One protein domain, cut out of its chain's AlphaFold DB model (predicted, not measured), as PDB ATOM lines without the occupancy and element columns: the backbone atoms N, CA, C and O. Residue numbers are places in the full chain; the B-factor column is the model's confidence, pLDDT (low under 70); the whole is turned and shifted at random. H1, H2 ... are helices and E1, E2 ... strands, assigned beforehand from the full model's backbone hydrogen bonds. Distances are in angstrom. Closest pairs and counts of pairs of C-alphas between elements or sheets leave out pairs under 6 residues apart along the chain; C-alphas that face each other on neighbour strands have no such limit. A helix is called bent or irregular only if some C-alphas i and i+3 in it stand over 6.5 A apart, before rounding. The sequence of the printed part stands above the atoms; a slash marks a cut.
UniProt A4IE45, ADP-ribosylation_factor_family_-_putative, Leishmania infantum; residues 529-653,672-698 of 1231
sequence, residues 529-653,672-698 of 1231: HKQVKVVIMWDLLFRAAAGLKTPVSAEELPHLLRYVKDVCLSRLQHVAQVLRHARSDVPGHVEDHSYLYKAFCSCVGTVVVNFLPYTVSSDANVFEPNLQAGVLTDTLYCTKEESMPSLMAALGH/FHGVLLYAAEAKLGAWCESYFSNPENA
ATOM      1  N   HIS A 529     -27.320 -61.763  49.444       79.96
ATOM      2  CA  HIS A 529     -26.625 -62.927  50.015       79.96
ATOM      3  C   HIS A 529     -25.628 -62.559  51.139       79.96
ATOM      4  O   HIS A 529     -24.518 -63.086  51.186       79.96
ATOM      5  N   LYS A 530     -26.007 -61.628  52.029       75.48
ATOM      6  CA  LYS A 530     -25.169 -61.068  53.111       75.48
ATOM      7  C   LYS A 530     -23.884 -60.336  52.667       75.48
ATOM      8  O   LYS A 530     -23.082 -59.984  53.525       75.48
ATOM      9  N   GLN A 531     -23.677 -60.077  51.371       78.84
ATOM     10  CA  GLN A 531     -22.496 -59.341  50.881       78.84
ATOM     11  C   GLN A 531     -22.620 -57.823  51.075       78.84
ATOM     12  O   GLN A 531     -21.612 -57.140  51.224       78.84
ATOM     13  N   VAL A 532     -23.854 -57.310  51.098       81.37
ATOM     14  CA  VAL A 532     -24.164 -55.885  51.256       81.37
ATOM     15  C   VAL A 532     -25.149 -55.721  52.407       81.37
ATOM     16  O   VAL A 532     -26.201 -56.362  52.420       81.37
ATOM     17  N   LYS A 533     -24.803 -54.875  53.380       83.13
ATOM     18  CA  LYS A 533     -25.643 -54.569  54.546       83.13
ATOM     19  C   LYS A 533     -26.679 -53.500  54.194       83.13
ATOM     20  O   LYS A 533     -26.358 -52.579  53.451       83.13
ATOM     21  N   VAL A 534     -27.897 -53.577  54.734       83.96
ATOM     22  CA  VAL A 534     -28.928 -52.538  54.542       83.96
ATOM     23  C   VAL A 534     -29.253 -51.869  55.876       83.96
ATOM     24  O   VAL A 534     -29.531 -52.560  56.852       83.96
ATOM     25  N   VAL A 535     -29.230 -50.534  55.926       84.08
ATOM     26  CA  VAL A 535     -29.489 -49.741  57.141       84.08
ATOM     27  C   VAL A 535     -30.619 -48.739  56.889       84.08
ATOM     28  O   VAL A 535     -30.538 -47.924  55.972       84.08
ATOM     29  N   ILE A 536     -31.668 -48.783  57.717       85.58
ATOM     30  CA  ILE A 536     -32.847 -47.906  57.623       85.58
ATOM     31  C   ILE A 536     -32.777 -46.816  58.699       85.58
ATOM     32  O   ILE A 536     -32.638 -47.104  59.890       85.58
ATOM     33  N   MET A 537     -32.923 -45.556  58.286       85.33
ATOM     34  CA  MET A 537     -32.826 -44.387  59.165       85.33
ATOM     35  C   MET A 537     -34.170 -44.016  59.820       85.33
ATOM     36  O   MET A 537     -34.775 -42.988  59.519       85.33
ATOM     37  N   TRP A 538     -34.651 -44.863  60.738       84.44
ATOM     38  CA  TRP A 538     -35.927 -44.677  61.463       84.44
ATOM     39  C   TRP A 538     -36.071 -43.324  62.164       84.44
ATOM     40  O   TRP A 538     -37.162 -42.779  62.293       84.44
ATOM     41  N   ASP A 539     -34.956 -42.791  62.643       78.08
ATOM     42  CA  ASP A 539     -34.870 -41.527  63.360       78.08
ATOM     43  C   ASP A 539     -35.157 -40.313  62.455       78.08
ATOM     44  O   ASP A 539     -35.752 -39.340  62.918       78.08
ATOM     45  N   LEU A 540     -34.821 -40.405  61.166       82.80
ATOM     46  CA  LEU A 540     -35.187 -39.422  60.140       82.80
ATOM     47  C   LEU A 540     -36.625 -39.634  59.647       82.80
ATOM     48  O   LEU A 540     -37.355 -38.665  59.463       82.80
ATOM     49  N   LEU A 541     -37.087 -40.888  59.540       84.21
ATOM     50  CA  LEU A 541     -38.487 -41.201  59.213       84.21
ATOM     51  C   LEU A 541     -39.467 -40.557  60.208       84.21
ATOM     52  O   LEU A 541     -40.406 -39.876  59.792       84.21
ATOM     53  N   PHE A 542     -39.242 -40.728  61.518       83.39
ATOM     54  CA  PHE A 542     -40.118 -40.140  62.541       83.39
ATOM     55  C   PHE A 542     -40.108 -38.607  62.506       83.39
ATOM     56  O   PHE A 542     -41.149 -37.980  62.701       83.39
ATOM     57  N   ARG A 543     -38.961 -37.986  62.206       80.59
ATOM     58  CA  ARG A 543     -38.858 -36.525  62.056       80.59
ATOM     59  C   ARG A 543     -39.528 -36.008  60.797       80.59
ATOM     60  O   ARG A 543     -40.210 -34.990  60.864       80.59
ATOM     61  N   ALA A 544     -39.396 -36.716  59.679       78.12
ATOM     62  CA  ALA A 544     -40.110 -36.396  58.454       78.12
ATOM     63  C   ALA A 544     -41.634 -36.466  58.678       78.12
ATOM     64  O   ALA A 544     -42.352 -35.536  58.317       78.12
ATOM     65  N   ALA A 545     -42.125 -37.502  59.370       78.03
ATOM     66  CA  ALA A 545     -43.534 -37.621  59.758       78.03
ATOM     67  C   ALA A 545     -43.995 -36.488  60.702       78.03
ATOM     68  O   ALA A 545     -45.063 -35.903  60.501       78.03
ATOM     69  N   ALA A 546     -43.177 -36.111  61.690       77.10
ATOM     70  CA  ALA A 546     -43.473 -34.983  62.576       77.10
ATOM     71  C   ALA A 546     -43.489 -33.634  61.830       77.10
ATOM     72  O   ALA A 546     -44.383 -32.818  62.060       77.10
ATOM     73  N   GLY A 547     -42.572 -33.422  60.879       75.83
ATOM     74  CA  GLY A 547     -42.545 -32.245  60.003       75.83
ATOM     75  C   GLY A 547     -43.806 -32.108  59.139       75.83
ATOM     76  O   GLY A 547     -44.313 -31.003  58.952       75.83
ATOM     77  N   LEU A 548     -44.383 -33.231  58.698       74.30
ATOM     78  CA  LEU A 548     -45.672 -33.276  57.992       74.30
ATOM     79  C   LEU A 548     -46.895 -33.070  58.911       74.30
ATOM     80  O   LEU A 548     -48.025 -32.974  58.418       74.30
ATOM     81  N   LYS A 549     -46.699 -32.980  60.235       71.17
ATOM     82  CA  LYS A 549     -47.752 -32.907  61.265       71.17
ATOM     83  C   LYS A 549     -48.741 -34.082  61.219       71.17
ATOM     84  O   LYS A 549     -49.918 -33.907  61.533       71.17
ATOM     85  N   THR A 550     -48.297 -35.267  60.803       66.07
ATOM     86  CA  THR A 550     -49.133 -36.478  60.823       66.07
ATOM     87  C   THR A 550     -49.012 -37.177  62.178       66.07
ATOM     88  O   THR A 550     -47.893 -37.515  62.569       66.07
ATOM     89  N   PRO A 551     -50.119 -37.384  62.918       63.92
ATOM     90  CA  PRO A 551     -50.083 -38.028  64.224       63.92
ATOM     91  C   PRO A 551     -49.928 -39.541  64.049       63.92
ATOM     92  O   PRO A 551     -50.921 -40.240  63.905       63.92
ATOM     93  N   VAL A 552     -48.688 -40.030  64.062       65.17
ATOM     94  CA  VAL A 552     -48.411 -41.471  64.123       65.17
ATOM     95  C   VAL A 552     -48.519 -41.913  65.579       65.17
ATOM     96  O   VAL A 552     -47.782 -41.398  66.426       65.17
ATOM     97  N   SER A 553     -49.440 -42.823  65.897       67.41
ATOM     98  CA  SER A 553     -49.521 -43.404  67.245       67.41
ATOM     99  C   SER A 553     -48.496 -44.528  67.435       67.41
ATOM    100  O   SER A 553     -47.978 -45.100  66.476       67.41
ATOM    101  N   ALA A 554     -48.184 -44.872  68.689       68.29
ATOM    102  CA  ALA A 554     -47.306 -46.010  68.969       68.29
ATOM    103  C   ALA A 554     -47.938 -47.339  68.502       68.29
ATOM    104  O   ALA A 554     -47.243 -48.200  67.966       68.29
ATOM    105  N   GLU A 555     -49.257 -47.491  68.632       70.08
ATOM    106  CA  GLU A 555     -49.998 -48.693  68.214       70.08
ATOM    107  C   GLU A 555     -49.913 -48.930  66.690       70.08
ATOM    108  O   GLU A 555     -49.902 -50.071  66.232       70.08
ATOM    109  N   GLU A 556     -49.735 -47.873  65.891       75.39
ATOM    110  CA  GLU A 556     -49.539 -47.968  64.438       75.39
ATOM    111  C   GLU A 556     -48.116 -48.384  64.009       75.39
ATOM    112  O   GLU A 556     -47.892 -48.696  62.837       75.39
ATOM    113  N   LEU A 557     -47.137 -48.417  64.920       82.61
ATOM    114  CA  LEU A 557     -45.729 -48.664  64.584       82.61
ATOM    115  C   LEU A 557     -45.473 -49.980  63.805       82.61
ATOM    116  O   LEU A 557     -44.689 -49.932  62.855       82.61
ATOM    117  N   PRO A 558     -46.135 -51.126  64.089       84.38
ATOM    118  CA  PRO A 558     -46.012 -52.335  63.264       84.38
ATOM    119  C   PRO A 558     -46.482 -52.142  61.812       84.38
ATOM    120  O   PRO A 558     -45.876 -52.686  60.886       84.38
ATOM    121  N   HIS A 559     -47.517 -51.327  61.591       80.82
ATOM    122  CA  HIS A 559     -48.029 -51.008  60.257       80.82
ATOM    123  C   HIS A 559     -47.029 -50.145  59.477       80.82
ATOM    124  O   HIS A 559     -46.750 -50.422  58.309       80.82
ATOM    125  N   LEU A 560     -46.422 -49.151  60.136       82.06
ATOM    126  CA  LEU A 560     -45.359 -48.333  59.550       82.06
ATOM    127  C   LEU A 560     -44.109 -49.170  59.221       82.06
ATOM    128  O   LEU A 560     -43.548 -49.023  58.134       82.06
ATOM    129  N   LEU A 561     -43.705 -50.087  60.113       85.48
ATOM    130  CA  LEU A 561     -42.624 -51.048  59.853       85.48
ATOM    131  C   LEU A 561     -42.905 -51.881  58.593       85.48
ATOM    132  O   LEU A 561     -42.019 -52.020  57.750       85.48
ATOM    133  N   ARG A 562     -44.133 -52.400  58.441       83.05
ATOM    134  CA  ARG A 562     -44.549 -53.194  57.274       83.05
ATOM    135  C   ARG A 562     -44.574 -52.370  55.983       83.05
ATOM    136  O   ARG A 562     -44.067 -52.826  54.965       83.05
ATOM    137  N   TYR A 563     -45.071 -51.134  56.027       82.72
ATOM    138  CA  TYR A 563     -45.069 -50.239  54.866       82.72
ATOM    139  C   TYR A 563     -43.644 -49.911  54.388       82.72
ATOM    140  O   TYR A 563     -43.336 -50.031  53.202       82.72
ATOM    141  N   VAL A 564     -42.740 -49.572  55.317       85.14
ATOM    142  CA  VAL A 564     -41.322 -49.322  55.003       85.14
ATOM    143  C   VAL A 564     -40.640 -50.592  54.487       85.14
ATOM    144  O   VAL A 564     -39.898 -50.519  53.507       85.14
ATOM    145  N   LYS A 565     -40.922 -51.755  55.093       85.64
ATOM    146  CA  LYS A 565     -40.467 -53.072  54.625       85.64
ATOM    147  C   LYS A 565     -40.836 -53.293  53.159       85.64
ATOM    148  O   LYS A 565     -39.939 -53.520  52.353       85.64
ATOM    149  N   ASP A 566     -42.114 -53.191  52.805       83.00
ATOM    150  CA  ASP A 566     -42.599 -53.518  51.460       83.00
ATOM    151  C   ASP A 566     -41.976 -52.600  50.390       83.00
ATOM    152  O   ASP A 566     -41.531 -53.074  49.340       83.00
ATOM    153  N   VAL A 567     -41.847 -51.296  50.682       84.31
ATOM    154  CA  VAL A 567     -41.180 -50.316  49.802       84.31
ATOM    155  C   VAL A 567     -39.689 -50.635  49.623       84.31
ATOM    156  O   VAL A 567     -39.192 -50.650  48.492       84.31
ATOM    157  N   CYS A 568     -38.968 -50.921  50.714       86.37
ATOM    158  CA  CYS A 568     -37.532 -51.212  50.666       86.37
ATOM    159  C   CYS A 568     -37.238 -52.552  49.977       86.37
ATOM    160  O   CYS A 568     -36.351 -52.621  49.125       86.37
ATOM    161  N   LEU A 569     -37.993 -53.607  50.306       85.24
ATOM    162  CA  LEU A 569     -37.844 -54.927  49.692       85.24
ATOM    163  C   LEU A 569     -38.098 -54.859  48.185       85.24
ATOM    164  O   LEU A 569     -37.254 -55.318  47.420       85.24
ATOM    165  N   SER A 570     -39.202 -54.240  47.752       84.63
ATOM    166  CA  SER A 570     -39.540 -54.134  46.327       84.63
ATOM    167  C   SER A 570     -38.452 -53.399  45.530       84.63
ATOM    168  O   SER A 570     -37.990 -53.908  44.504       84.63
ATOM    169  N   ARG A 571     -37.951 -52.255  46.035       86.58
ATOM    170  CA  ARG A 571     -36.836 -51.518  45.405       86.58
ATOM    171  C   ARG A 571     -35.562 -52.353  45.318       86.58
ATOM    172  O   ARG A 571     -34.977 -52.464  44.242       86.58
ATOM    173  N   LEU A 572     -35.114 -52.929  46.432       88.19
ATOM    174  CA  LEU A 572     -33.808 -53.591  46.506       88.19
ATOM    175  C   LEU A 572     -33.800 -54.962  45.813       88.19
ATOM    176  O   LEU A 572     -32.798 -55.319  45.193       88.19
ATOM    177  N   GLN A 573     -34.921 -55.690  45.819       86.55
ATOM    178  CA  GLN A 573     -35.093 -56.886  44.991       86.55
ATOM    179  C   GLN A 573     -35.045 -56.541  43.500       86.55
ATOM    180  O   GLN A 573     -34.371 -57.240  42.747       86.55
ATOM    181  N   HIS A 574     -35.674 -55.440  43.071       87.20
ATOM    182  CA  HIS A 574     -35.585 -54.981  41.683       87.20
ATOM    183  C   HIS A 574     -34.151 -54.568  41.297       87.20
ATOM    184  O   HIS A 574     -33.696 -54.911  40.208       87.20
ATOM    185  N   VAL A 575     -33.392 -53.908  42.186       86.44
ATOM    186  CA  VAL A 575     -31.949 -53.642  41.978       86.44
ATOM    187  C   VAL A 575     -31.173 -54.948  41.784       86.44
ATOM    188  O   VAL A 575     -30.447 -55.093  40.802       86.44
ATOM    189  N   ALA A 576     -31.360 -55.926  42.676       86.07
ATOM    190  CA  ALA A 576     -30.702 -57.225  42.570       86.07
ATOM    191  C   ALA A 576     -31.126 -58.004  41.310       86.07
ATOM    192  O   ALA A 576     -30.302 -58.706  40.729       86.07
ATOM    193  N   GLN A 577     -32.380 -57.876  40.867       86.19
ATOM    194  CA  GLN A 577     -32.875 -58.503  39.643       86.19
ATOM    195  C   GLN A 577     -32.248 -57.867  38.399       86.19
ATOM    196  O   GLN A 577     -31.698 -58.603  37.584       86.19
ATOM    197  N   VAL A 578     -32.283 -56.537  38.258       85.37
ATOM    198  CA  VAL A 578     -31.706 -55.837  37.094       85.37
ATOM    199  C   VAL A 578     -30.217 -56.162  36.959       85.37
ATOM    200  O   VAL A 578     -29.797 -56.678  35.926       85.37
ATOM    201  N   LEU A 579     -29.433 -56.008  38.031       85.17
ATOM    202  CA  LEU A 579     -27.984 -56.256  38.005       85.17
ATOM    203  C   LEU A 579     -27.592 -57.727  37.734       85.17
ATOM    204  O   LEU A 579     -26.450 -57.984  37.355       85.17
ATOM    205  N   ARG A 580     -28.510 -58.690  37.926       82.92
ATOM    206  CA  ARG A 580     -28.322 -60.121  37.597       82.92
ATOM    207  C   ARG A 580     -28.766 -60.511  36.181       82.92
ATOM    208  O   ARG A 580     -28.490 -61.633  35.776       82.92
ATOM    209  N   HIS A 581     -29.490 -59.648  35.467       77.68
ATOM    210  CA  HIS A 581     -30.003 -59.936  34.115       77.68
ATOM    211  C   HIS A 581     -29.478 -58.966  33.046       77.68
ATOM    212  O   HIS A 581     -29.637 -59.235  31.853       77.68
ATOM    213  N   ALA A 582     -28.852 -57.863  33.458       68.83
ATOM    214  CA  ALA A 582     -28.192 -56.907  32.584       68.83
ATOM    215  C   ALA A 582     -27.118 -57.595  31.723       68.83
ATOM    216  O   ALA A 582     -26.190 -58.233  32.232       68.83
ATOM    217  N   ARG A 583     -27.250 -57.476  30.399       59.29
ATOM    218  CA  ARG A 583     -26.260 -57.981  29.440       59.29
ATOM    219  C   ARG A 583     -25.165 -56.937  29.275       59.29
ATOM    220  O   ARG A 583     -25.449 -55.799  28.924       59.29
ATOM    221  N   SER A 584     -23.922 -57.335  29.522       53.08
ATOM    222  CA  SER A 584     -22.766 -56.479  29.281       53.08
ATOM    223  C   SER A 584     -22.377 -56.540  27.804       53.08
ATOM    224  O   SER A 584     -21.864 -57.561  27.354       53.08
ATOM    225  N   ASP A 585     -22.573 -55.443  27.071       53.19
ATOM    226  CA  ASP A 585     -22.055 -55.262  25.704       53.19
ATOM    227  C   ASP A 585     -20.564 -54.835  25.694       53.19
ATOM    228  O   ASP A 585     -20.049 -54.337  24.692       53.19
ATOM    229  N   VAL A 586     -19.839 -55.006  26.812       53.67
ATOM    230  CA  VAL A 586     -18.418 -54.638  26.935       53.67
ATOM    231  C   VAL A 586     -17.536 -55.628  26.153       53.67
ATOM    232  O   VAL A 586     -17.473 -56.808  26.519       53.67
ATOM    233  N   PRO A 587     -16.789 -55.186  25.120       43.33
ATOM    234  CA  PRO A 587     -15.955 -56.083  24.325       43.33
ATOM    235  C   PRO A 587     -14.798 -56.658  25.154       43.33
ATOM    236  O   PRO A 587     -13.912 -55.922  25.583       43.33
ATOM    237  N   GLY A 588     -14.780 -57.980  25.344       55.04
ATOM    238  CA  GLY A 588     -13.659 -58.706  25.961       55.04
ATOM    239  C   GLY A 588     -14.000 -59.559  27.187       55.04
ATOM    240  O   GLY A 588     -13.173 -60.381  27.577       55.04
ATOM    241  N   HIS A 589     -15.199 -59.438  27.768       50.58
ATOM    242  CA  HIS A 589     -15.647 -60.332  28.844       50.58
ATOM    243  C   HIS A 589     -16.493 -61.493  28.301       50.58
ATOM    244  O   HIS A 589     -17.595 -61.300  27.797       50.58
ATOM    245  N   VAL A 590     -15.974 -62.716  28.438       44.21
ATOM    246  CA  VAL A 590     -16.670 -63.956  28.066       44.21
ATOM    247  C   VAL A 590     -17.766 -64.276  29.092       44.21
ATOM    248  O   VAL A 590     -17.463 -64.564  30.245       44.21
ATOM    249  N   GLU A 591     -19.024 -64.217  28.650       52.42
ATOM    250  CA  GLU A 591     -20.229 -64.905  29.175       52.42
ATOM    251  C   GLU A 591     -20.569 -64.847  30.688       52.42
ATOM    252  O   GLU A 591     -21.460 -65.563  31.145       52.42
ATOM    253  N   ASP A 592     -19.970 -63.964  31.493       57.32
ATOM    254  CA  ASP A 592     -20.351 -63.823  32.908       57.32
ATOM    255  C   ASP A 592     -21.630 -62.978  33.083       57.32
ATOM    256  O   ASP A 592     -21.582 -61.774  33.357       57.32
ATOM    257  N   HIS A 593     -22.795 -63.632  32.985       56.91
ATOM    258  CA  HIS A 593     -24.137 -63.056  33.205       56.91
ATOM    259  C   HIS A 593     -24.359 -62.402  34.590       56.91
ATOM    260  O   HIS A 593     -25.452 -61.924  34.876       56.91
ATOM    261  N   SER A 594     -23.348 -62.365  35.463       71.41
ATOM    262  CA  SER A 594     -23.412 -61.743  36.789       71.41
ATOM    263  C   SER A 594     -22.415 -60.595  37.006       71.41
ATOM    264  O   SER A 594     -22.288 -60.124  38.137       71.41
ATOM    265  N   TYR A 595     -21.719 -60.127  35.958       79.64
ATOM    266  CA  TYR A 595     -20.658 -59.112  36.065       79.64
ATOM    267  C   TYR A 595     -21.077 -57.858  36.858       79.64
ATOM    268  O   TYR A 595     -20.427 -57.520  37.847       79.64
ATOM    269  N   LEU A 596     -22.189 -57.206  36.494       82.45
ATOM    270  CA  LEU A 596     -22.636 -55.978  37.168       82.45
ATOM    271  C   LEU A 596     -23.096 -56.229  38.613       82.45
ATOM    272  O   LEU A 596     -22.825 -55.414  39.493       82.45
ATOM    273  N   TYR A 597     -23.703 -57.385  38.903       85.31
ATOM    274  CA  TYR A 597     -24.008 -57.793  40.278       85.31
ATOM    275  C   TYR A 597     -22.728 -58.008  41.113       85.31
ATOM    276  O   TYR A 597     -22.662 -57.565  42.262       85.31
ATOM    277  N   LYS A 598     -21.690 -58.637  40.543       82.79
ATOM    278  CA  LYS A 598     -20.378 -58.828  41.192       82.79
ATOM    279  C   LYS A 598     -19.657 -57.495  41.426       82.79
ATOM    280  O   LYS A 598     -19.111 -57.295  42.512       82.79
ATOM    281  N   ALA A 599     -19.694 -56.579  40.457       84.21
ATOM    282  CA  ALA A 599     -19.155 -55.225  40.590       84.21
ATOM    283  C   ALA A 599     -19.869 -54.451  41.712       84.21
ATOM    284  O   ALA A 599     -19.205 -53.943  42.618       84.21
ATOM    285  N   PHE A 600     -21.207 -54.468  41.732       86.83
ATOM    286  CA  PHE A 600     -22.023 -53.870  42.794       86.83
ATOM    287  C   PHE A 600     -21.637 -54.397  44.182       86.83
ATOM    288  O   PHE A 600     -21.298 -53.607  45.057       86.83
ATOM    289  N   CYS A 601     -21.608 -55.720  44.386       83.85
ATOM    290  CA  CYS A 601     -21.278 -56.310  45.694       83.85
ATOM    291  C   CYS A 601     -19.804 -56.104  46.100       83.85
ATOM    292  O   CYS A 601     -19.460 -56.205  47.276       83.85
ATOM    293  N   SER A 602     -18.920 -55.808  45.141       82.50
ATOM    294  CA  SER A 602     -17.513 -55.484  45.408       82.50
ATOM    295  C   SER A 602     -17.320 -54.021  45.819       82.50
ATOM    296  O   SER A 602     -16.475 -53.735  46.675       82.50
ATOM    297  N   CYS A 603     -18.096 -53.106  45.232       82.81
ATOM    298  CA  CYS A 603     -17.986 -51.663  45.452       82.81
ATOM    299  C   CYS A 603     -18.877 -51.163  46.599       82.81
ATOM    300  O   CYS A 603     -18.461 -50.284  47.347       82.81
ATOM    301  N   VAL A 604     -20.078 -51.726  46.771       84.05
ATOM    302  CA  VAL A 604     -21.060 -51.321  47.787       84.05
ATOM    303  C   VAL A 604     -20.982 -52.262  48.988       84.05
ATOM    304  O   VAL A 604     -21.371 -53.421  48.902       84.05
ATOM    305  N   GLY A 605     -20.508 -51.765  50.131       81.10
ATOM    306  CA  GLY A 605     -20.538 -52.493  51.406       81.10
ATOM    307  C   GLY A 605     -21.817 -52.248  52.212       81.10
ATOM    308  O   GLY A 605     -22.222 -53.089  53.018       81.10
ATOM    309  N   THR A 606     -22.480 -51.104  52.021       84.00
ATOM    310  CA  THR A 606     -23.736 -50.781  52.716       84.00
ATOM    311  C   THR A 606     -24.678 -49.967  51.833       84.00
ATOM    312  O   THR A 606     -24.266 -48.996  51.207       84.00
ATOM    313  N   VAL A 607     -25.960 -50.334  51.826       86.60
ATOM    314  CA  VAL A 607     -27.057 -49.505  51.316       86.60
ATOM    315  C   VAL A 607     -27.752 -48.836  52.494       86.60
ATOM    316  O   VAL A 607     -28.095 -49.482  53.483       86.60
ATOM    317  N   VAL A 608     -27.979 -47.536  52.389       87.17
ATOM    318  CA  VAL A 608     -28.707 -46.737  53.371       87.17
ATOM    319  C   VAL A 608     -30.030 -46.306  52.772       87.17
ATOM    320  O   VAL A 608     -30.043 -45.736  51.687       87.17
ATOM    321  N   VAL A 609     -31.113 -46.486  53.528       86.45
ATOM    322  CA  VAL A 609     -32.413 -45.873  53.237       86.45
ATOM    323  C   VAL A 609     -32.595 -44.652  54.137       86.45
ATOM    324  O   VAL A 609     -32.709 -44.766  55.361       86.45
ATOM    325  N   ASN A 610     -32.576 -43.484  53.506       86.96
ATOM    326  CA  ASN A 610     -32.683 -42.153  54.086       86.96
ATOM    327  C   ASN A 610     -34.099 -41.581  53.879       86.96
ATOM    328  O   ASN A 610     -34.756 -41.926  52.897       86.96
ATOM    329  N   PHE A 611     -34.555 -40.688  54.763       85.16
ATOM    330  CA  PHE A 611     -35.905 -40.106  54.702       85.16
ATOM    331  C   PHE A 611     -35.864 -38.584  54.821       85.16
ATOM    332  O   PHE A 611     -35.147 -38.074  55.672       85.16
ATOM    333  N   LEU A 612     -36.652 -37.868  54.012       83.11
ATOM    334  CA  LEU A 612     -36.787 -36.404  54.069       83.11
ATOM    335  C   LEU A 612     -38.263 -35.975  53.975       83.11
ATOM    336  O   LEU A 612     -38.993 -36.537  53.160       83.11
ATOM    337  N   PRO A 613     -38.733 -34.969  54.732       79.70
ATOM    338  CA  PRO A 613     -40.063 -34.397  54.524       79.70
ATOM    339  C   PRO A 613     -40.096 -33.530  53.257       79.70
ATOM    340  O   PRO A 613     -39.214 -32.699  53.048       79.70
ATOM    341  N   TYR A 614     -41.145 -33.669  52.443       75.82
ATOM    342  CA  TYR A 614     -41.433 -32.757  51.337       75.82
ATOM    343  C   TYR A 614     -42.615 -31.843  51.670       75.82
ATOM    344  O   TYR A 614     -43.681 -32.304  52.081       75.82
ATOM    345  N   THR A 615     -42.438 -30.538  51.454       69.51
ATOM    346  CA  THR A 615     -43.494 -29.527  51.592       69.51
ATOM    347  C   THR A 615     -43.502 -28.612  50.371       69.51
ATOM    348  O   THR A 615     -42.452 -28.334  49.800       69.51
ATOM    349  N   VAL A 616     -44.672 -28.106  49.977       61.93
ATOM    350  CA  VAL A 616     -44.818 -27.255  48.775       61.93
ATOM    351  C   VAL A 616     -44.021 -25.938  48.878       61.93
ATOM    352  O   VAL A 616     -43.722 -25.320  47.865       61.93
ATOM    353  N   SER A 617     -43.640 -25.520  50.091       57.24
ATOM    354  CA  SER A 617     -42.844 -24.316  50.371       57.24
ATOM    355  C   SER A 617     -41.325 -24.525  50.399       57.24
ATOM    356  O   SER A 617     -40.599 -23.562  50.627       57.24
ATOM    357  N   SER A 618     -40.830 -25.756  50.248       54.60
ATOM    358  CA  SER A 618     -39.389 -26.035  50.228       54.60
ATOM    359  C   SER A 618     -38.897 -26.218  48.795       54.60
ATOM    360  O   SER A 618     -39.264 -27.210  48.164       54.60
ATOM    361  N   ASP A 619     -38.021 -25.316  48.335       50.55
ATOM    362  CA  ASP A 619     -37.186 -25.483  47.133       50.55
ATOM    363  C   ASP A 619     -36.230 -26.668  47.344       50.55
ATOM    364  O   ASP A 619     -35.070 -26.535  47.741       50.55
ATOM    365  N   ALA A 620     -36.767 -27.873  47.178       51.89
ATOM    366  CA  ALA A 620     -36.066 -29.104  47.476       51.89
ATOM    367  C   ALA A 620     -35.061 -29.411  46.362       51.89
ATOM    368  O   ALA A 620     -35.431 -29.935  45.311       51.89
ATOM    369  N   ASN A 621     -33.778 -29.141  46.625       56.21
ATOM    370  CA  ASN A 621     -32.682 -29.751  45.877       56.21
ATOM    371  C   ASN A 621     -32.894 -31.273  45.865       56.21
ATOM    372  O   ASN A 621     -32.819 -31.929  46.907       56.21
ATOM    373  N   VAL A 622     -33.217 -31.819  44.693       59.20
ATOM    374  CA  VAL A 622     -33.488 -33.247  44.520       59.20
ATOM    375  C   VAL A 622     -32.174 -34.001  44.674       59.20
ATOM    376  O   VAL A 622     -31.256 -33.835  43.874       59.20
ATOM    377  N   PHE A 623     -32.070 -34.818  45.720       64.75
ATOM    378  CA  PHE A 623     -30.879 -35.621  45.968       64.75
ATOM    379  C   PHE A 623     -30.964 -36.916  45.160       64.75
ATOM    380  O   PHE A 623     -31.689 -37.838  45.535       64.75
ATOM    381  N   GLU A 624     -30.220 -36.986  44.056       66.51
ATOM    382  CA  GLU A 624     -29.995 -38.245  43.340       66.51
ATOM    383  C   GLU A 624     -29.320 -39.293  44.254       66.51
ATOM    384  O   GLU A 624     -28.619 -38.923  45.209       66.51
ATOM    385  N   PRO A 625     -29.499 -40.603  43.988       76.15
ATOM    386  CA  PRO A 625     -28.750 -41.648  44.678       76.15
ATOM    387  C   PRO A 625     -27.241 -41.398  44.572       76.15
ATOM    388  O   PRO A 625     -26.731 -41.062  43.506       76.15
ATOM    389  N   ASN A 626     -26.515 -41.565  45.677       82.41
ATOM    390  CA  ASN A 626     -25.088 -41.245  45.741       82.41
ATOM    391  C   ASN A 626     -24.293 -42.415  46.331       82.41
ATOM    392  O   ASN A 626     -24.701 -42.990  47.344       82.41
ATOM    393  N   LEU A 627     -23.160 -42.751  45.708       82.77
ATOM    394  CA  LEU A 627     -22.225 -43.780  46.159       82.77
ATOM    395  C   LEU A 627     -20.910 -43.128  46.599       82.77
ATOM    396  O   LEU A 627     -20.152 -42.627  45.772       82.77
ATOM    397  N   GLN A 628     -20.612 -43.173  47.898       77.97
ATOM    398  CA  GLN A 628     -19.369 -42.635  48.469       77.97
ATOM    399  C   GLN A 628     -18.770 -43.629  49.467       77.97
ATOM    400  O   GLN A 628     -19.492 -44.171  50.299       77.97
ATOM    401  N   ALA A 629     -17.459 -43.894  49.378       73.34
ATOM    402  CA  ALA A 629     -16.722 -44.800  50.279       73.34
ATOM    403  C   ALA A 629     -17.373 -46.197  50.472       73.34
ATOM    404  O   ALA A 629     -17.301 -46.814  51.540       73.34
ATOM    405  N   GLY A 630     -18.056 -46.691  49.431       78.39
ATOM    406  CA  GLY A 630     -18.807 -47.950  49.441       78.39
ATOM    407  C   GLY A 630     -20.175 -47.913  50.138       78.39
ATOM    408  O   GLY A 630     -20.758 -48.973  50.375       78.39
ATOM    409  N   VAL A 631     -20.702 -46.727  50.450       83.20
ATOM    410  CA  VAL A 631     -22.058 -46.515  50.972       83.20
ATOM    411  C   VAL A 631     -22.949 -45.949  49.867       83.20
ATOM    412  O   VAL A 631     -22.742 -44.820  49.422       83.20
ATOM    413  N   LEU A 632     -23.952 -46.718  49.439       87.48
ATOM    414  CA  LEU A 632     -25.005 -46.249  48.535       87.48
ATOM    415  C   LEU A 632     -26.131 -45.628  49.369       87.48
ATOM    416  O   LEU A 632     -26.776 -46.331  50.146       87.48
ATOM    417  N   THR A 633     -26.381 -44.330  49.216       86.44
ATOM    418  CA  THR A 633     -27.482 -43.639  49.904       86.44
ATOM    419  C   THR A 633     -28.684 -43.502  48.975       86.44
ATOM    420  O   THR A 633     -28.617 -42.805  47.965       86.44
ATOM    421  N   ASP A 634     -29.786 -44.152  49.346       86.82
ATOM    422  CA  ASP A 634     -31.105 -44.042  48.727       86.82
ATOM    423  C   ASP A 634     -31.981 -43.090  49.557       86.82
ATOM    424  O   ASP A 634     -32.089 -43.267  50.769       86.82
ATOM    425  N   THR A 635     -32.596 -42.078  48.936       85.06
ATOM    426  CA  THR A 635     -33.412 -41.072  49.639       85.06
ATOM    427  C   THR A 635     -34.883 -41.170  49.240       85.06
ATOM    428  O   THR A 635     -35.246 -41.006  48.071       85.06
ATOM    429  N   LEU A 636     -35.730 -41.412  50.243       84.96
ATOM    430  CA  LEU A 636     -37.184 -41.458  50.136       84.96
ATOM    431  C   LEU A 636     -37.793 -40.180  50.731       84.96
ATOM    432  O   LEU A 636     -37.568 -39.842  51.891       84.96
ATOM    433  N   TYR A 637     -38.599 -39.476  49.949       83.44
ATOM    434  CA  TYR A 637     -39.365 -38.324  50.405       83.44
ATOM    435  C   TYR A 637     -40.689 -38.772  51.026       83.44
ATOM    436  O   TYR A 637     -41.470 -39.488  50.398       83.44
ATOM    437  N   CYS A 638     -40.962 -38.312  52.243       80.99
ATOM    438  CA  CYS A 638     -42.271 -38.397  52.875       80.99
ATOM    439  C   CYS A 638     -43.112 -37.205  52.397       80.99
ATOM    440  O   CYS A 638     -42.741 -36.054  52.635       80.99
ATOM    441  N   THR A 639     -44.250 -37.459  51.755       80.24
ATOM    442  CA  THR A 639     -45.173 -36.419  51.268       80.24
ATOM    443  C   THR A 639     -46.619 -36.741  51.640       80.24
ATOM    444  O   THR A 639     -46.947 -37.896  51.908       80.24
ATOM    445  N   LYS A 640     -47.497 -35.733  51.642       77.50
ATOM    446  CA  LYS A 640     -48.951 -35.947  51.695       77.50
ATOM    447  C   LYS A 640     -49.505 -36.192  50.296       77.50
ATOM    448  O   LYS A 640     -48.991 -35.637  49.327       77.50
ATOM    449  N   GLU A 641     -50.596 -36.948  50.204       71.94
ATOM    450  CA  GLU A 641     -51.303 -37.216  48.940       71.94
ATOM    451  C   GLU A 641     -51.642 -35.929  48.159       71.94
ATOM    452  O   GLU A 641     -51.345 -35.830  46.970       71.94
ATOM    453  N   GLU A 642     -52.118 -34.888  48.851       71.49
ATOM    454  CA  GLU A 642     -52.399 -33.553  48.289       71.49
ATOM    455  C   GLU A 642     -51.177 -32.882  47.633       71.49
ATOM    456  O   GLU A 642     -51.313 -32.129  46.672       71.49
ATOM    457  N   SER A 643     -49.968 -33.146  48.142       73.11
ATOM    458  CA  SER A 643     -48.707 -32.558  47.661       73.11
ATOM    459  C   SER A 643     -47.995 -33.425  46.613       73.11
ATOM    460  O   SER A 643     -46.959 -33.021  46.078       73.11
ATOM    461  N   MET A 644     -48.535 -34.606  46.288       71.26
ATOM    462  CA  MET A 644     -47.947 -35.526  45.310       71.26
ATOM    463  C   MET A 644     -47.774 -34.901  43.909       71.26
ATOM    464  O   MET A 644     -46.697 -35.079  43.338       71.26
ATOM    465  N   PRO A 645     -48.732 -34.137  43.333       71.53
ATOM    466  CA  PRO A 645     -48.548 -33.538  42.007       71.53
ATOM    467  C   PRO A 645     -47.388 -32.531  41.958       71.53
ATOM    468  O   PRO A 645     -46.638 -32.506  40.984       71.53
ATOM    469  N   SER A 646     -47.200 -31.748  43.026       71.69
ATOM    470  CA  SER A 646     -46.091 -30.794  43.158       71.69
ATOM    471  C   SER A 646     -44.738 -31.502  43.242       71.69
ATOM    472  O   SER A 646     -43.799 -31.094  42.562       71.69
ATOM    473  N   LEU A 647     -44.653 -32.609  43.990       71.98
ATOM    474  CA  LEU A 647     -43.443 -33.434  44.049       71.98
ATOM    475  C   LEU A 647     -43.117 -34.058  42.682       71.98
ATOM    476  O   LEU A 647     -41.981 -33.985  42.227       71.98
ATOM    477  N   MET A 648     -44.117 -34.610  41.986       69.70
ATOM    478  CA  MET A 648     -43.948 -35.180  40.639       69.70
ATOM    479  C   MET A 648     -43.452 -34.150  39.611       69.70
ATOM    480  O   MET A 648     -42.698 -34.503  38.699       69.70
ATOM    481  N   ALA A 649     -43.865 -32.885  39.752       69.28
ATOM    482  CA  ALA A 649     -43.371 -31.778  38.938       69.28
ATOM    483  C   ALA A 649     -41.923 -31.403  39.301       69.28
ATOM    484  O   ALA A 649     -41.091 -31.281  38.403       69.28
ATOM    485  N   ALA A 650     -41.601 -31.294  40.597       65.11
ATOM    486  CA  ALA A 650     -40.254 -30.988  41.087       65.11
ATOM    487  C   ALA A 650     -39.215 -32.064  40.710       65.11
ATOM    488  O   ALA A 650     -38.085 -31.735  40.360       65.11
ATOM    489  N   LEU A 651     -39.610 -33.343  40.692       65.22
ATOM    490  CA  LEU A 651     -38.777 -34.473  40.251       65.22
ATOM    491  C   LEU A 651     -38.662 -34.597  38.712       65.22
ATOM    492  O   LEU A 651     -38.100 -35.563  38.196       65.22
ATOM    493  N   GLY A 652     -39.213 -33.651  37.939       59.07
ATOM    494  CA  GLY A 652     -39.038 -33.576  36.482       59.07
ATOM    495  C   GLY A 652     -39.698 -34.703  35.672       59.07
ATOM    496  O   GLY A 652     -39.466 -34.828  34.468       59.07
ATOM    497  N   HIS A 653     -40.544 -35.530  36.292       55.37
ATOM    498  CA  HIS A 653     -41.097 -36.746  35.680       55.37
ATOM    499  C   HIS A 653     -42.218 -36.498  34.645       55.37
ATOM    500  O   HIS A 653     -42.737 -37.444  34.054       55.37
ATOM    501  N   PHE A 672     -49.663 -44.617  54.243       57.75
ATOM    502  CA  PHE A 672     -49.899 -44.782  55.669       57.75
ATOM    503  C   PHE A 672     -50.447 -43.466  56.248       57.75
ATOM    504  O   PHE A 672     -49.737 -42.463  56.273       57.75
ATOM    505  N   HIS A 673     -51.723 -43.434  56.652       59.32
ATOM    506  CA  HIS A 673     -52.421 -42.226  57.143       59.32
ATOM    507  C   HIS A 673     -52.215 -40.966  56.266       59.32
ATOM    508  O   HIS A 673     -52.055 -39.849  56.759       59.32
ATOM    509  N   GLY A 674     -52.211 -41.146  54.940       59.18
ATOM    510  CA  GLY A 674     -51.995 -40.070  53.964       59.18
ATOM    511  C   GLY A 674     -50.528 -39.679  53.740       59.18
ATOM    512  O   GLY A 674     -50.268 -38.828  52.889       59.18
ATOM    513  N   VAL A 675     -49.572 -40.301  54.445       68.54
ATOM    514  CA  VAL A 675     -48.135 -40.222  54.143       68.54
ATOM    515  C   VAL A 675     -47.791 -41.229  53.049       68.54
ATOM    516  O   VAL A 675     -47.981 -42.437  53.203       68.54
ATOM    517  N   LEU A 676     -47.246 -40.725  51.948       74.89
ATOM    518  CA  LEU A 676     -46.688 -41.503  50.849       74.89
ATOM    519  C   LEU A 676     -45.160 -41.407  50.887       74.89
ATOM    520  O   LEU A 676     -44.610 -40.317  51.069       74.89
ATOM    521  N   LEU A 677     -44.483 -42.537  50.682       79.48
ATOM    522  CA  LEU A 677     -43.039 -42.588  50.444       79.48
ATOM    523  C   LEU A 677     -42.765 -42.560  48.937       79.48
ATOM    524  O   LEU A 677     -43.227 -43.436  48.207       79.48
ATOM    525  N   TYR A 678     -41.990 -41.578  48.478       77.43
ATOM    526  CA  TYR A 678     -41.618 -41.422  47.072       77.43
ATOM    527  C   TYR A 678     -40.096 -41.327  46.914       77.43
ATOM    528  O   TYR A 678     -39.460 -40.480  47.532       77.43
ATOM    529  N   ALA A 679     -39.487 -42.185  46.097       75.96
ATOM    530  CA  ALA A 679     -38.039 -42.166  45.883       75.96
ATOM    531  C   ALA A 679     -37.613 -41.035  44.935       75.96
ATOM    532  O   ALA A 679     -38.303 -40.781  43.952       75.96
ATOM    533  N   ALA A 680     -36.447 -40.424  45.173       68.65
ATOM    534  CA  ALA A 680     -35.860 -39.452  44.241       68.65
ATOM    535  C   ALA A 680     -35.668 -40.041  42.827       68.65
ATOM    536  O   ALA A 680     -35.997 -39.407  41.829       68.65
ATOM    537  N   GLU A 681     -35.185 -41.285  42.764       72.26
ATOM    538  CA  GLU A 681     -35.032 -42.065  41.535       72.26
ATOM    539  C   GLU A 681     -35.991 -43.264  41.554       72.26
ATOM    540  O   GLU A 681     -35.826 -44.223  42.326       72.26
ATOM    541  N   ALA A 682     -37.009 -43.210  40.693       71.73
ATOM    542  CA  ALA A 682     -38.066 -44.212  40.597       71.73
ATOM    543  C   ALA A 682     -37.552 -45.596  40.148       71.73
ATOM    544  O   ALA A 682     -38.092 -46.619  40.571       71.73
ATOM    545  N   LYS A 683     -36.492 -45.655  39.332       78.92
ATOM    546  CA  LYS A 683     -35.882 -46.879  38.792       78.92
ATOM    547  C   LYS A 683     -34.440 -47.062  39.275       78.92
ATOM    548  O   LYS A 683     -33.531 -47.245  38.467       78.92
ATOM    549  N   LEU A 684     -34.237 -47.140  40.594       83.16
ATOM    550  CA  LEU A 684     -32.913 -47.367  41.206       83.16
ATOM    551  C   LEU A 684     -32.126 -48.530  40.573       83.16
ATOM    552  O   LEU A 684     -30.918 -48.431  40.417       83.16
ATOM    553  N   GLY A 685     -32.796 -49.610  40.150       83.89
ATOM    554  CA  GLY A 685     -32.136 -50.719  39.444       83.89
ATOM    555  C   GLY A 685     -31.478 -50.303  38.122       83.89
ATOM    556  O   GLY A 685     -30.338 -50.682  37.879       83.89
ATOM    557  N   ALA A 686     -32.156 -49.480  37.317       82.69
ATOM    558  CA  ALA A 686     -31.623 -48.955  36.058       82.69
ATOM    559  C   ALA A 686     -30.568 -47.858  36.292       82.69
ATOM    560  O   ALA A 686     -29.612 -47.748  35.529       82.69
ATOM    561  N   TRP A 687     -30.702 -47.077  37.371       86.66
ATOM    562  CA  TRP A 687     -29.658 -46.145  37.805       86.66
ATOM    563  C   TRP A 687     -28.375 -46.897  38.188       86.66
ATOM    564  O   TRP A 687     -27.309 -46.571  37.676       86.66
ATOM    565  N   CYS A 688     -28.475 -47.964  38.992       85.41
ATOM    566  CA  CYS A 688     -27.335 -48.818  39.337       85.41
ATOM    567  C   CYS A 688     -26.720 -49.480  38.092       85.41
ATOM    568  O   CYS A 688     -25.501 -49.492  37.954       85.41
ATOM    569  N   GLU A 689     -27.540 -50.006  37.178       84.23
ATOM    570  CA  GLU A 689     -27.077 -50.575  35.905       84.23
ATOM    571  C   GLU A 689     -26.279 -49.547  35.091       84.23
ATOM    572  O   GLU A 689     -25.142 -49.820  34.713       84.23
ATOM    573  N   SER A 690     -26.816 -48.339  34.900       84.21
ATOM    574  CA  SER A 690     -26.142 -47.237  34.197       84.21
ATOM    575  C   SER A 690     -24.849 -46.799  34.898       84.21
ATOM    576  O   SER A 690     -23.825 -46.595  34.248       84.21
ATOM    577  N   TYR A 691     -24.867 -46.705  36.232       84.86
ATOM    578  CA  TYR A 691     -23.719 -46.282  37.033       84.86
ATOM    579  C   TYR A 691     -22.559 -47.283  36.946       84.86
ATOM    580  O   TYR A 691     -21.434 -46.879  36.661       84.86
ATOM    581  N   PHE A 692     -22.826 -48.580  37.144       85.03
ATOM    582  CA  PHE A 692     -21.805 -49.637  37.118       85.03
ATOM    583  C   PHE A 692     -21.431 -50.114  35.704       85.03
ATOM    584  O   PHE A 692     -20.432 -50.814  35.554       85.03
ATOM    585  N   SER A 693     -22.178 -49.717  34.667       82.11
ATOM    586  CA  SER A 693     -21.789 -49.948  33.267       82.11
ATOM    587  C   SER A 693     -20.594 -49.094  32.829       82.11
ATOM    588  O   SER A 693     -19.911 -49.463  31.875       82.11
ATOM    589  N   ASN A 694     -20.296 -47.979  33.515       80.50
ATOM    590  CA  ASN A 694     -19.020 -47.287  33.330       80.50
ATOM    591  C   ASN A 694     -17.900 -48.085  34.038       80.50
ATOM    592  O   ASN A 694     -17.942 -48.198  35.267       80.50
ATOM    593  N   PRO A 695     -16.874 -48.595  33.323       74.49
ATOM    594  CA  PRO A 695     -15.794 -49.369  33.934       74.49
ATOM    595  C   PRO A 695     -14.998 -48.603  35.002       74.49
ATOM    596  O   PRO A 695     -14.444 -49.237  35.896       74.49
ATOM    597  N   GLU A 696     -14.968 -47.265  34.970       77.32
ATOM    598  CA  GLU A 696     -14.342 -46.456  36.030       77.32
ATOM    599  C   GLU A 696     -15.049 -46.658  37.387       77.32
ATOM    600  O   GLU A 696     -14.395 -46.857  38.413       77.32
ATOM    601  N   ASN A 697     -16.384 -46.717  37.371       78.95
ATOM    602  CA  ASN A 697     -17.243 -46.885  38.550       78.95
ATOM    603  C   ASN A 697     -17.317 -48.334  39.061       78.95
ATOM    604  O   ASN A 697     -17.787 -48.577  40.172       78.95
ATOM    605  N   ALA A 698     -16.877 -49.308  38.259       72.01
ATOM    606  CA  ALA A 698     -16.848 -50.726  38.621       72.01
ATOM    607  C   ALA A 698     -15.587 -51.125  39.419       72.01
ATOM    608  O   ALA A 698     -15.424 -52.297  39.772       72.01
TER     609      ALA A 698
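AT A GLANCE: This is residues 529 to 653 and 672 to 698 of the 1231 residues of the protein "ADP-ribosylation_factor_family_-_putative" of Leishmania infantum (UniProt A4IE45). A strongly twisted sheet is built round two long parallel strands, E2 and E4, with the shorter E1, E3 and E5 at its edges; near one end H1 covers one face and H4 the opposite face. The long helix H2 runs slanting past the sheet, grazing it, and its last part packs with H3 and H5 in a small cluster near the other end. The printed part has 152 residues, with five named helices and five named strands in the order E1 H1 H2 H3 E2 E3 E4 H4 E5 H5. The sheet is branched and mixed, and the class is mixed, helices and strands. The whole is compact, with a radius of gyration of the C-alphas of 17.2 A, yet elongated, spanning 56 by 32 by 25 A.

IN THESE COORDINATES: In the sheet, E4 is residues 631 to 640, 28.9 A long, and E2 is residues 606 to 613, 23.2 A long. E1 is residues 533 to 536, beginning at C-alpha 533 (-25.643, -54.569, 54.546); E3 is residues 626 to 628 and E5 residues 675 to 679. H2, residues 557 to 581, is 36.1 A long. H1 is residues 538 to 547, H3 residues 595 to 603, H4 residues 641 to 650 and H5 residues 684 to 693, ending at C-alpha 693 (-21.789, -49.948, 33.267). H4 is irregular: C-alphas 642 and 645 are 7.4 A apart.

HOW THE PARTS SIT: E2 and E4 are parallel, with N 608 and O 632 at 2.8 A. On the other side of E2, E1 is parallel to it, with N 607 and O 533 at 2.8 A; E1, H1 H2 H3, E2 form a strand-helix-strand unit, two parallel neighbour strands with helices between. On the other side of E4 from E2 stand two antiparallel neighbours: E3, its hairpin partner, with N 633 and O 626 at 2.8 A, and E5, with N 637 and O 678 at 2.8 A. H1 runs along E2 at 2 degrees on the local plane, at a height over the sheet of 7.6 A. H4, on the opposite face, lies over E4, at a height over the sheet of 8.8 A. H2 only grazes the sheet, with residues 563 to 572. With residues 571 to 579 alone H2 touches H5, closest at the C-alphas of Val 575 and Gly 685, 3.9 A, the same way at a shallow tilt of 34 degrees, only just short of steep. With residues 576 to 580 alone it touches H3, closest at the C-alphas of Leu 579 and Tyr 597, 4.8 A, a steep tilt of 53 degrees, opposite ways. H3 and H5 touch, about perpendicular at 87 degrees, closest at the C-alphas of Leu 596 and Phe 692, 6.4 A. In H2, H3 and H5 every O i to N i+4 pair is within hydrogen-bond range; H1 has 5 of 6 and H4 4 of 6.

THE WHOLE: The two C-alphas farthest apart, those of Ser 553 and Gly 588, are 56.8 A apart. Residues 654 to 671 are not printed, and C-alphas 653 and 672 are 23.3 A apart across this cut. The links H2 to H3 and E2 to E3 are long. The mean pLDDT of the printed part is 75.8; 38 residues are under 70, among them 582 to 593 and 615 to 624.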